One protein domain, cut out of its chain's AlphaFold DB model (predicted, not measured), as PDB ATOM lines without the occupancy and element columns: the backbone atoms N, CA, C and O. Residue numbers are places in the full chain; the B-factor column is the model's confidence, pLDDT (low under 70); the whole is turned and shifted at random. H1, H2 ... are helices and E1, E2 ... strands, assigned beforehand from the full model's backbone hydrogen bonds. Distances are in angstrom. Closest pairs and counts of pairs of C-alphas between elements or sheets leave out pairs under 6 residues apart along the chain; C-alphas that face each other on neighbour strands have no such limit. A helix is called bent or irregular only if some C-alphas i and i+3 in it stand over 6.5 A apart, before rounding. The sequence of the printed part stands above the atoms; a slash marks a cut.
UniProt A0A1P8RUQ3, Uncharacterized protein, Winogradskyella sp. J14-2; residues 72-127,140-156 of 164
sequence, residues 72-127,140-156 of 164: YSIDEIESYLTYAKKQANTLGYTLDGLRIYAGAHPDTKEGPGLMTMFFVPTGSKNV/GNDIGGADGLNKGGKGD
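This is residues 72 to 127 and 140 to 156 of the 164 residues of an uncharacterized protein of Winogradskyella sp. J14-2 (UniProt A0A1P8RUQ3). A long two-stranded ribbon, the hairpin of E1 and E2, runs the length of the domain, with a single slanting helix, H1, packed on it by residues 77 to 89 near the end away from the ribbon's turn. After a cut, an unnamed tail, residues 140 to 156, crosses the ribbon and ends loosely near residue 156. The printed part has 73 residues, with one named helix and two named strands in the order H1, E1, E2 along the chain; the sheet has the order E1 - E2 and is antiparallel, and the class is mixed, helices and strands. The whole is loose, with a radius of gyration of the C-alphas of 14.1 A, and the C-alphas span 48 by 24 by 17 A along their three main axes.

The sheet is made of E1, residues 93 to 104, and E2, residues 115 to 125, which are antiparallel neighbours at 160 degrees between their N-to-C directions and form a hairpin. Their C-alphas face each other along the ribbon, for instance those of Tyr 93 and Lys 125, 4.4 A apart, those of Ile 100 and Phe 119, 4.7 A apart, and those of Ala 104 and Met 115, 4.1 A apart. In the backbone, N 99 and O 120 are 2.8 A apart and N 118 and O 101 are 3.0 A apart, both within hydrogen-bond range. E1 bends by 82 degrees at residue 96. The one named helix is H1, residues 74 to 90, and its residues 77 to 89 make pairs of C-alphas within 10 A with the sheet, 21 with E1 and 18 with E2. H1 and E1 have 6 pairs of C-alphas within 8 A, and the closest are those of Lys 85 and Leu 95, 5.7 A apart. H1 and E2 have 3 such pairs, and the closest C-alphas are those of Ala 84 and Pro 121, 6.4 A apart. From centre to centre H1 is 11.7 A from E1 and 11.6 A from E2. In H1 every O i to N i+4 pair is within hydrogen-bond range, and H1 is not bent.

E1 begins at C-alpha 93, at (-33.190, -2.496, 3.177), and ends at C-alpha 104; its 12 residues measure 28.0 A from first to last C-alpha, and by residues it is the longest strand. E2, with 11 residues, measures 31.1 A from first to last C-alpha and ends at C-alpha 125, at (-32.059, -1.142, 7.169), close in the numbers to the place where E1 begins. H1, with 17 residues, begins at C-alpha 74, at (-38.782, -24.084, -6.903), ends at C-alpha 90, and measures 24.5 A from first to last C-alpha.

The outline is a rod, but only just, at 48 by 24 by 17 A. The two C-alphas farthest apart are those of Glu 110, in the link from E1 to E2, and Val 127, the last residue before the cut, at 48.5 A. Residues 128 to 139 are cut out and not printed, and C-alphas 127 and 140 are 16.1 A apart across the gap. The link from H1 to E1, with 2 residues, is tight; the link from E1 to E2, with 10 residues, is short. Residues 140 to 156 are a long stretch with no named element, and their C-alphas lie 2 to 19 A from the mean of the C-alphas. The first and last printed C-alphas, those of Tyr 72 and Asp 156, are 12.7 A apart. The mean pLDDT of the printed part is 90.4, and residues 152 to 156 are under 70, where the model's confidence is low.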
ATOM      1  N   TYR A  72     -44.539 -25.297  -2.408       88.00
ATOM      2  CA  TYR A  72     -44.076 -24.213  -3.261       88.00
ATOM      3  C   TYR A  72     -43.239 -24.800  -4.389       88.00
ATOM      4  O   TYR A  72     -42.376 -25.645  -4.140       88.00
ATOM      5  N   SER A  73     -43.457 -24.343  -5.621       90.94
ATOM      6  CA  SER A  73     -42.551 -24.697  -6.711       90.94
ATOM      7  C   SER A  73     -41.206 -23.999  -6.519       90.94
ATOM      8  O   SER A  73     -41.143 -22.863  -6.046       90.94
ATOM      9  N   ILE A  74     -40.128 -24.668  -6.930       92.19
ATOM     10  CA  ILE A  74     -38.782 -24.084  -6.903       92.19
ATOM     11  C   ILE A  74     -38.739 -22.805  -7.749       92.19
ATOM     12  O   ILE A  74     -38.304 -21.773  -7.248       92.19
ATOM     13  N   ASP A  75     -39.314 -22.832  -8.954       92.75
ATOM     14  CA  ASP A  75     -39.386 -21.672  -9.852       92.75
ATOM     15  C   ASP A  75     -40.048 -20.442  -9.204       92.75
ATOM     16  O   ASP A  75     -39.613 -19.305  -9.412       92.75
ATOM     17  N   GLU A  76     -41.107 -20.640  -8.407       91.88
ATOM     18  CA  GLU A  76     -41.789 -19.537  -7.723       91.88
ATOM     19  C   GLU A  76     -40.948 -19.013  -6.555       91.88
ATOM     20  O   GLU A  76     -40.882 -17.802  -6.356       91.88
ATOM     21  N   ILE A  77     -40.253 -19.890  -5.820       94.75
ATOM     22  CA  ILE A  77     -39.322 -19.480  -4.760       94.75
ATOM     23  C   ILE A  77     -38.160 -18.668  -5.339       94.75
ATOM     24  O   ILE A  77     -37.855 -17.593  -4.826       94.75
ATOM     25  N   GLU A  78     -37.539 -19.122  -6.426       95.69
ATOM     26  CA  GLU A  78     -36.440 -18.404  -7.084       95.69
ATOM     27  C   GLU A  78     -36.890 -17.040  -7.627       95.69
ATOM     28  O   GLU A  78     -36.225 -16.011  -7.425       95.69
ATOM     29  N   SER A  79     -38.065 -17.010  -8.261       96.19
ATOM     30  CA  SER A  79     -38.683 -15.775  -8.750       96.19
ATOM     31  C   SER A  79     -38.987 -14.811  -7.604       96.19
ATOM     32  O   SER A  79     -38.691 -13.615  -7.695       96.19
ATOM     33  N   TYR A  80     -39.523 -15.324  -6.497       96.94
ATOM     34  CA  TYR A  80     -39.843 -14.529  -5.320       96.94
ATOM     35  C   TYR A  80     -38.598 -13.995  -4.614       96.94
ATOM     36  O   TYR A  80     -38.586 -12.831  -4.231       96.94
ATOM     37  N   LEU A  81     -37.517 -14.770  -4.503       97.81
ATOM     38  CA  LEU A  81     -36.253 -14.281  -3.943       97.81
ATOM     39  C   LEU A  81     -35.700 -13.100  -4.752       97.81
ATOM     40  O   LEU A  81     -35.268 -12.091  -4.184       97.81
ATOM     41  N   THR A  82     -35.767 -13.187  -6.084       97.94
ATOM     42  CA  THR A  82     -35.369 -12.093  -6.985       97.94
ATOM     43  C   THR A  82     -36.247 -10.857  -6.780       97.94
ATOM     44  O   THR A  82     -35.744  -9.734  -6.658       97.94
ATOM     45  N   TYR A  83     -37.562 -11.062  -6.700       98.06
ATOM     46  CA  TYR A  83     -38.541 -10.013  -6.443       98.06
ATOM     47  C   TYR A  83     -38.318  -9.327  -5.082       98.06
ATOM     48  O   TYR A  83     -38.145  -8.107  -5.025       98.06
ATOM     49  N   ALA A  84     -38.238 -10.107  -4.003       98.00
ATOM     50  CA  ALA A  84     -38.062  -9.644  -2.631       98.00
ATOM     51  C   ALA A  84     -36.765  -8.849  -2.468       98.00
ATOM     52  O   ALA A  84     -36.760  -7.792  -1.840       98.00
ATOM     53  N   LYS A  85     -35.670  -9.284  -3.108       98.06
ATOM     54  CA  LYS A  85     -34.402  -8.543  -3.105       98.06
ATOM     55  C   LYS A  85     -34.541  -7.162  -3.752       98.06
ATOM     56  O   LYS A  85     -34.040  -6.172  -3.217       98.06
ATOM     57  N   LYS A  86     -35.234  -7.067  -4.891       97.94
ATOM     58  CA  LYS A  86     -35.483  -5.785  -5.575       97.94
ATOM     59  C   LYS A  86     -36.372  -4.861  -4.737       97.94
ATOM     60  O   LYS A  86     -36.102  -3.659  -4.653       97.94
ATOM     61  N   GLN A  87     -37.413  -5.409  -4.120       97.94
ATOM     62  CA  GLN A  87     -38.321  -4.653  -3.265       97.94
ATOM     63  C   GLN A  87     -37.626  -4.162  -1.990       97.94
ATOM     64  O   GLN A  87     -37.709  -2.974  -1.690       97.94
ATOM     65  N   ALA A  88     -36.859  -5.019  -1.308       96.88
ATOM     66  CA  ALA A  88     -36.041  -4.657  -0.150       96.88
ATOM     67  C   ALA A  88     -35.136  -3.454  -0.449       96.88
ATOM     68  O   ALA A  88     -35.179  -2.454   0.267       96.88
ATOM     69  N   ASN A  89     -34.408  -3.500  -1.571       95.88
ATOM     70  CA  ASN A  89     -33.555  -2.392  -2.002       95.88
ATOM     71  C   ASN A  89     -34.351  -1.093  -2.206       95.88
ATOM     72  O   ASN A  89     -33.911  -0.026  -1.782       95.88
ATOM     73  N   THR A  90     -35.535  -1.181  -2.822       96.50
ATOM     74  CA  THR A  90     -36.424  -0.026  -3.044       96.50
ATOM     75  C   THR A  90     -36.916   0.577  -1.726       96.50
ATOM     76  O   THR A  90     -37.044   1.793  -1.610       96.50
ATOM     77  N   LEU A  91     -37.143  -0.261  -0.714       95.88
ATOM     78  CA  LEU A  91     -37.561   0.143   0.631       95.88
ATOM     79  C   LEU A  91     -36.394   0.621   1.517       95.88
ATOM     80  O   LEU A  91     -36.617   1.015   2.662       95.88
ATOM     81  N   GLY A  92     -35.155   0.608   1.014       94.38
ATOM     82  CA  GLY A  92     -33.971   1.005   1.778       94.38
ATOM     83  C   GLY A  92     -33.481  -0.066   2.755       94.38
ATOM     84  O   GLY A  92     -32.948   0.273   3.810       94.38
ATOM     85  N   TYR A  93     -33.660  -1.341   2.415       94.75
ATOM     86  CA  TYR A  93     -33.190  -2.496   3.177       94.75
ATOM     87  C   TYR A  93     -32.236  -3.356   2.347       94.75
ATOM     88  O   TYR A  93     -32.296  -3.369   1.117       94.75
ATOM     89  N   THR A  94     -31.395  -4.121   3.034       94.75
ATOM     90  CA  THR A  94     -30.661  -5.251   2.466       94.75
ATOM     91  C   THR A  94     -31.349  -6.538   2.914       94.75
ATOM     92  O   THR A  94     -31.442  -6.794   4.115       94.75
ATOM     93  N   LEU A  95     -31.853  -7.323   1.952       95.81
ATOM     94  CA  LEU A  95     -32.474  -8.628   2.207       95.81
ATOM     95  C   LEU A  95     -31.448  -9.580   2.839       95.81
ATOM     96  O   LEU A  95     -30.366  -9.762   2.280       95.81
ATOM     97  N   ASP A  96     -31.801 -10.201   3.962       95.06
ATOM     98  CA  ASP A  96     -30.936 -11.135   4.695       95.06
ATOM     99  C   ASP A  96     -31.555 -12.522   4.917       95.06
ATOM    100  O   ASP A  96     -30.847 -13.450   5.310       95.06
ATOM    101  N   GLY A  97     -32.846 -12.689   4.628       95.69
ATOM    102  CA  GLY A  97     -33.527 -13.957   4.828       95.69
ATOM    103  C   GLY A  97     -35.012 -13.917   4.494       95.69
ATOM    104  O   GLY A  97     -35.542 -12.938   3.962       95.69
ATOM    105  N   LEU A  98     -35.672 -15.028   4.809       96.38
ATOM    106  CA  LEU A  98     -37.119 -15.187   4.760       96.38
ATOM    107  C   LEU A  98     -37.595 -15.732   6.105       96.38
ATOM    108  O   LEU A  98     -36.982 -16.636   6.674       96.38
ATOM    109  N   ARG A  99     -38.732 -15.233   6.575       97.25
ATOM    110  CA  ARG A  99     -39.473 -15.790   7.703       97.25
ATOM    111  C   ARG A  99     -40.731 -16.473   7.197       97.25
ATOM    112  O   ARG A  99     -41.402 -15.951   6.312       97.25
ATOM    113  N   ILE A 100     -41.062 -17.622   7.773       96.31
ATOM    114  CA  ILE A 100     -42.313 -18.327   7.486       96.31
ATOM    115  C   ILE A 100     -43.302 -18.011   8.603       96.31
ATOM    116  O   ILE A 100     -43.003 -18.234   9.777       96.31
ATOM    117  N   TYR A 101     -44.475 -17.508   8.236       96.19
ATOM    118  CA  TYR A 101     -45.594 -17.298   9.148       96.19
ATOM    119  C   TYR A 101     -46.666 -18.353   8.930       96.19
ATOM    120  O   TYR A 101     -46.967 -18.698   7.791       96.19
ATOM    121  N   ALA A 102     -47.276 -18.807  10.024       94.00
ATOM    122  CA  ALA A 102     -48.571 -19.469   9.972       94.00
ATOM    123  C   ALA A 102     -49.682 -18.409   9.911       94.00
ATOM    124  O   ALA A 102     -49.638 -17.411  10.634       94.00
ATOM    125  N   GLY A 103     -50.683 -18.639   9.072       91.94
ATOM    126  CA  GLY A 103     -51.904 -17.848   8.973       91.94
ATOM    127  C   GLY A 103     -53.100 -18.738   8.657       91.94
ATOM    128  O   GLY A 103     -52.964 -19.951   8.557       91.94
ATOM    129  N   ALA A 104     -54.269 -18.138   8.482       91.44
ATOM    130  CA  ALA A 104     -55.462 -18.819   7.995       91.44
ATOM    131  C   ALA A 104     -56.206 -17.891   7.037       91.44
ATOM    132  O   ALA A 104     -56.153 -16.663   7.182       91.44
ATOM    133  N   HIS A 105     -56.877 -18.468   6.045       90.94
ATOM    134  CA  HIS A 105     -57.811 -17.706   5.225       90.94
ATOM    135  C   HIS A 105     -59.010 -17.245   6.074       90.94
ATOM    136  O   HIS A 105     -59.297 -17.843   7.109       90.94
ATOM    137  N   PRO A 106     -59.705 -16.165   5.689       91.69
ATOM    138  CA  PRO A 106     -60.948 -15.790   6.351       91.69
ATOM    139  C   PRO A 106     -62.051 -16.809   6.052       91.69
ATOM    140  O   PRO A 106     -62.097 -17.376   4.959       91.69
ATOM    141  N   ASP A 107     -62.974 -16.969   6.998       92.25
ATOM    142  CA  ASP A 107     -64.190 -17.754   6.797       92.25
ATOM    143  C   ASP A 107     -65.019 -17.194   5.637       92.25
ATOM    144  O   ASP A 107     -65.145 -15.977   5.449       92.25
ATOM    145  N   THR A 108     -65.625 -18.094   4.870       90.81
ATOM    146  CA  THR A 108     -66.537 -17.756   3.779       90.81
ATOM    147  C   THR A 108     -67.932 -18.303   4.066       90.81
ATOM    148  O   THR A 108     -68.200 -18.920   5.097       90.81
ATOM    149  N   LYS A 109     -68.870 -18.081   3.140       92.06
ATOM    150  CA  LYS A 109     -70.199 -18.702   3.233       92.06
ATOM    151  C   LYS A 109     -70.149 -20.218   3.029       92.06
ATOM    152  O   LYS A 109     -71.099 -20.893   3.411       92.06
ATOM    153  N   GLU A 110     -69.090 -20.729   2.402       86.62
ATOM    154  CA  GLU A 110     -68.911 -22.156   2.141       86.62
ATOM    155  C   GLU A 110     -68.303 -22.906   3.335       86.62
ATOM    156  O   GLU A 110     -68.481 -24.119   3.427       86.62
ATOM    157  N   GLY A 111     -67.624 -22.215   4.257       88.38
ATOM    158  CA  GLY A 111     -67.014 -22.852   5.420       88.38
ATOM    159  C   GLY A 111     -65.895 -22.035   6.070       88.38
ATOM    160  O   GLY A 111     -65.656 -20.886   5.683       88.38
ATOM    161  N   PRO A 112     -65.218 -22.621   7.074       90.81
ATOM    162  CA  PRO A 112     -64.094 -21.986   7.744       90.81
ATOM    163  C   PRO A 112     -62.898 -21.841   6.802       90.81
ATOM    164  O   PRO A 112     -62.654 -22.693   5.944       90.81
ATOM    165  N   GLY A 113     -62.126 -20.775   6.983       90.31
ATOM    166  CA  GLY A 113     -60.874 -20.610   6.258       90.31
ATOM    167  C   GLY A 113     -59.770 -21.487   6.850       90.31
ATOM    168  O   GLY A 113     -59.521 -21.471   8.054       90.31
ATOM    169  N   LEU A 114     -59.103 -22.265   5.996       90.50
ATOM    170  CA  LEU A 114     -58.063 -23.202   6.423       90.50
ATOM    171  C   LEU A 114     -56.704 -22.516   6.616       90.50
ATOM    172  O   LEU A 114     -56.439 -21.436   6.068       90.50
ATOM    173  N   MET A 115     -55.834 -23.172   7.381       91.00
ATOM    174  CA  MET A 115     -54.466 -22.741   7.641       91.00
ATOM    175  C   MET A 115     -53.657 -22.605   6.344       91.00
ATOM    176  O   MET A 115     -53.830 -23.327   5.363       91.00
ATOM    177  N   THR A 116     -52.741 -21.650   6.337       91.69
ATOM    178  CA  THR A 116     -51.771 -21.417   5.273       91.69
ATOM    179  C   THR A 116     -50.433 -21.032   5.897       91.69
ATOM    180  O   THR A 116     -50.373 -20.533   7.023       91.69
ATOM    181  N   MET A 117     -49.343 -21.249   5.170       92.94
ATOM    182  CA  MET A 117     -48.029 -20.720   5.522       92.94
ATOM    183  C   MET A 117     -47.571 -19.784   4.419       92.94
ATOM    184  O   MET A 117     -47.798 -20.095   3.256       92.94
ATOM    185  N   PHE A 118     -46.902 -18.681   4.749       94.31
ATOM    186  CA  PHE A 118     -46.391 -17.738   3.751       94.31
ATOM    187  C   PHE A 118     -45.036 -17.153   4.146       94.31
ATOM    188  O   PHE A 118     -44.720 -17.013   5.330       94.31
ATOM    189  N   PHE A 119     -44.230 -16.819   3.138       96.94
ATOM    190  CA  PHE A 119     -42.917 -16.209   3.321       96.94
ATOM    191  C   PHE A 119     -43.029 -14.694   3.445       96.94
ATOM    192  O   PHE A 119     -43.718 -14.059   2.652       96.94
ATOM    193  N   VAL A 120     -42.272 -14.110   4.367       97.62
ATOM    194  CA  VAL A 120     -42.088 -12.663   4.534       97.62
ATOM    195  C   VAL A 120     -40.590 -12.365   4.457       97.62
ATOM    196  O   VAL A 120     -39.806 -13.083   5.084       97.62
ATOM    197  N   PRO A 121     -40.154 -11.359   3.682       97.75
ATOM    198  CA  PRO A 121     -38.738 -11.057   3.555       97.75
ATOM    199  C   PRO A 121     -38.214 -10.358   4.808       97.75
ATOM    200  O   PRO A 121     -38.855  -9.456   5.353       97.75
ATOM    201  N   THR A 122     -37.019 -10.756   5.238       97.62
ATOM    202  CA  THR A 122     -36.312 -10.131   6.355       97.62
ATOM    203  C   THR A 122     -35.086  -9.372   5.870       97.62
ATOM    204  O   THR A 122     -34.511  -9.681   4.823       97.62
ATOM    205  N   GLY A 123     -34.702  -8.332   6.602       94.94
ATOM    206  CA  GLY A 123     -33.578  -7.498   6.222       94.94
ATOM    207  C   GLY A 123     -33.115  -6.543   7.307       94.94
ATOM    208  O   GLY A 123     -33.799  -6.268   8.295       94.94
ATOM    209  N   SER A 124     -31.950  -5.963   7.049       93.00
ATOM    210  CA  SER A 124     -31.393  -4.849   7.815       93.00
ATOM    211  C   SER A 124     -31.602  -3.542   7.058       93.00
ATOM    212  O   SER A 124     -31.602  -3.513   5.825       93.00
ATOM    213  N   LYS A 125     -31.831  -2.448   7.787       89.81
ATOM    214  CA  LYS A 125     -32.059  -1.142   7.169       89.81
ATOM    215  C   LYS A 125     -30.730  -0.557   6.702       89.81
ATOM    216  O   LYS A 125     -29.751  -0.555   7.444       89.81
ATOM    217  N   ASN A 126     -30.713  -0.004   5.496       86.44
ATOM    218  CA  ASN A 126     -29.541   0.670   4.958       86.44
ATOM    219  C   ASN A 126     -29.394   2.020   5.678       86.44
ATOM    220  O   ASN A 126     -30.185   2.941   5.467       86.44
ATOM    221  N   VAL A 127     -28.407   2.132   6.566       78.12
ATOM    222  CA  VAL A 127     -28.044   3.391   7.232       78.12
ATOM    223  C   VAL A 127     -26.939   4.093   6.444       78.12
ATOM    224  O   VAL A 127     -26.070   3.439   5.873       78.12
ATOM    225  N   GLY A 140     -32.549 -10.470  10.168       84.75
ATOM    226  CA  GLY A 140     -33.706 -11.321  10.423       84.75
ATOM    227  C   GLY A 140     -34.957 -10.590  10.911       84.75
ATOM    228  O   GLY A 140     -35.894 -11.262  11.329       84.75
ATOM    229  N   ASN A 141     -35.013  -9.253  10.860       93.62
ATOM    230  CA  ASN A 141     -36.244  -8.478  11.096       93.62
ATOM    231  C   ASN A 141     -37.090  -8.395   9.824       93.62
ATOM    232  O   ASN A 141     -36.524  -8.242   8.747       93.62
ATOM    233  N   ASP A 142     -38.421  -8.426   9.929       96.75
ATOM    234  CA  ASP A 142     -39.277  -8.282   8.745       96.75
ATOM    235  C   ASP A 142     -39.091  -6.907   8.095       96.75
ATOM    236  O   ASP A 142     -39.017  -5.873   8.770       96.75
ATOM    237  N   ILE A 143     -39.060  -6.890   6.765       96.44
ATOM    238  CA  ILE A 143     -39.008  -5.650   5.998       96.44
ATOM    239  C   ILE A 143     -40.419  -5.061   5.937       96.44
ATOM    240  O   ILE A 143     -41.291  -5.541   5.214       96.44
ATOM    241  N   GLY A 144     -40.646  -3.990   6.698       93.50
ATOM    242  CA  GLY A 144     -41.924  -3.280   6.699       93.50
ATOM    243  C   GLY A 144     -42.295  -2.760   5.305       93.50
ATOM    244  O   GLY A 144     -41.529  -2.020   4.692       93.50
ATOM    245  N   GLY A 145     -43.487  -3.131   4.827       93.19
ATOM    246  CA  GLY A 145     -44.010  -2.732   3.515       93.19
ATOM    247  C   GLY A 145     -43.540  -3.594   2.338       93.19
ATOM    248  O   GLY A 145     -43.869  -3.263   1.203       93.19
ATOM    249  N   ALA A 146     -42.782  -4.665   2.588       96.62
ATOM    250  CA  ALA A 146     -42.486  -5.664   1.570       96.62
ATOM    251  C   ALA A 146     -43.618  -6.696   1.457       96.62
ATOM    252  O   ALA A 146     -44.282  -7.022   2.444       96.62
ATOM    253  N   ASP A 147     -43.818  -7.214   0.250       97.69
ATOM    254  CA  ASP A 147     -44.834  -8.215  -0.041       97.69
ATOM    255  C   ASP A 147     -44.357  -9.608   0.374       97.69
ATOM    256  O   ASP A 147     -43.172  -9.938   0.283       97.69
ATOM    257  N   GLY A 148     -45.306 -10.429   0.820       96.06
ATOM    258  CA  GLY A 148     -45.082 -11.835   1.133       96.06
ATOM    259  C   GLY A 148     -45.438 -12.764  -0.028       96.06
ATOM    260  O   GLY A 148     -46.241 -12.415  -0.896       96.06
ATOM    261  N   LEU A 149     -44.904 -13.985  -0.006       95.25
ATOM    262  CA  LEU A 149     -45.310 -15.055  -0.917       95.25
ATOM    263  C   LEU A 149     -46.196 -16.057  -0.187       95.25
ATOM    264  O   LEU A 149     -45.718 -16.832   0.640       95.25
ATOM    265  N   ASN A 150     -47.471 -16.074  -0.559       91.81
ATOM    266  CA  ASN A 150     -48.410 -17.125  -0.199       91.81
ATOM    267  C   ASN A 150     -48.829 -17.860  -1.474       91.81
ATOM    268  O   ASN A 150     -49.690 -17.380  -2.213       91.81
ATOM    269  N   LYS A 151     -48.187 -18.989  -1.767       72.12
ATOM    270  CA  LYS A 151     -48.544 -19.831  -2.915       72.12
ATOM    271  C   LYS A 151     -48.336 -21.313  -2.612       72.12
ATOM    272  O   LYS A 151     -47.591 -21.999  -3.300       72.12
ATOM    273  N   GLY A 152     -49.108 -21.817  -1.651       57.06
ATOM    274  CA  GLY A 152     -49.727 -23.126  -1.844       57.06
ATOM    275  C   GLY A 152     -50.842 -22.956  -2.879       57.06
ATOM    276  O   GLY A 152     -51.775 -22.196  -2.639       57.06
ATOM    277  N   GLY A 153     -50.719 -23.553  -4.070       48.97
ATOM    278  CA  GLY A 153     -51.761 -23.492  -5.112       48.97
ATOM    279  C   GLY A 153     -53.125 -24.026  -4.638       48.97
ATOM    280  O   GLY A 153     -53.225 -24.493  -3.513       48.97
ATOM    281  N   LYS A 154     -54.165 -23.943  -5.497       40.47
ATOM    282  CA  LYS A 154     -55.585 -24.311  -5.242       40.47
ATOM    283  C   LYS A 154     -55.824 -25.112  -3.946       40.47
ATOM    284  O   LYS A 154     -55.952 -26.326  -3.994       40.47
ATOM    285  N   GLY A 155     -55.939 -24.392  -2.836       45.03
ATOM    286  CA  GLY A 155     -56.868 -24.658  -1.740       45.03
ATOM    287  C   GLY A 155     -56.763 -25.941  -0.918       45.03
ATOM    288  O   GLY A 155     -57.394 -25.942   0.123       45.03
ATOM    289  N   ASP A 156     -55.991 -26.960  -1.291       48.78
ATOM    290  CA  ASP A 156     -55.806 -28.157  -0.456       48.78
ATOM    291  C   ASP A 156     -54.316 -28.423  -0.203       48.78
ATOM    292  O   ASP A 156     -53.740 -29.381  -0.728       48.78
TER     293      ASP A 156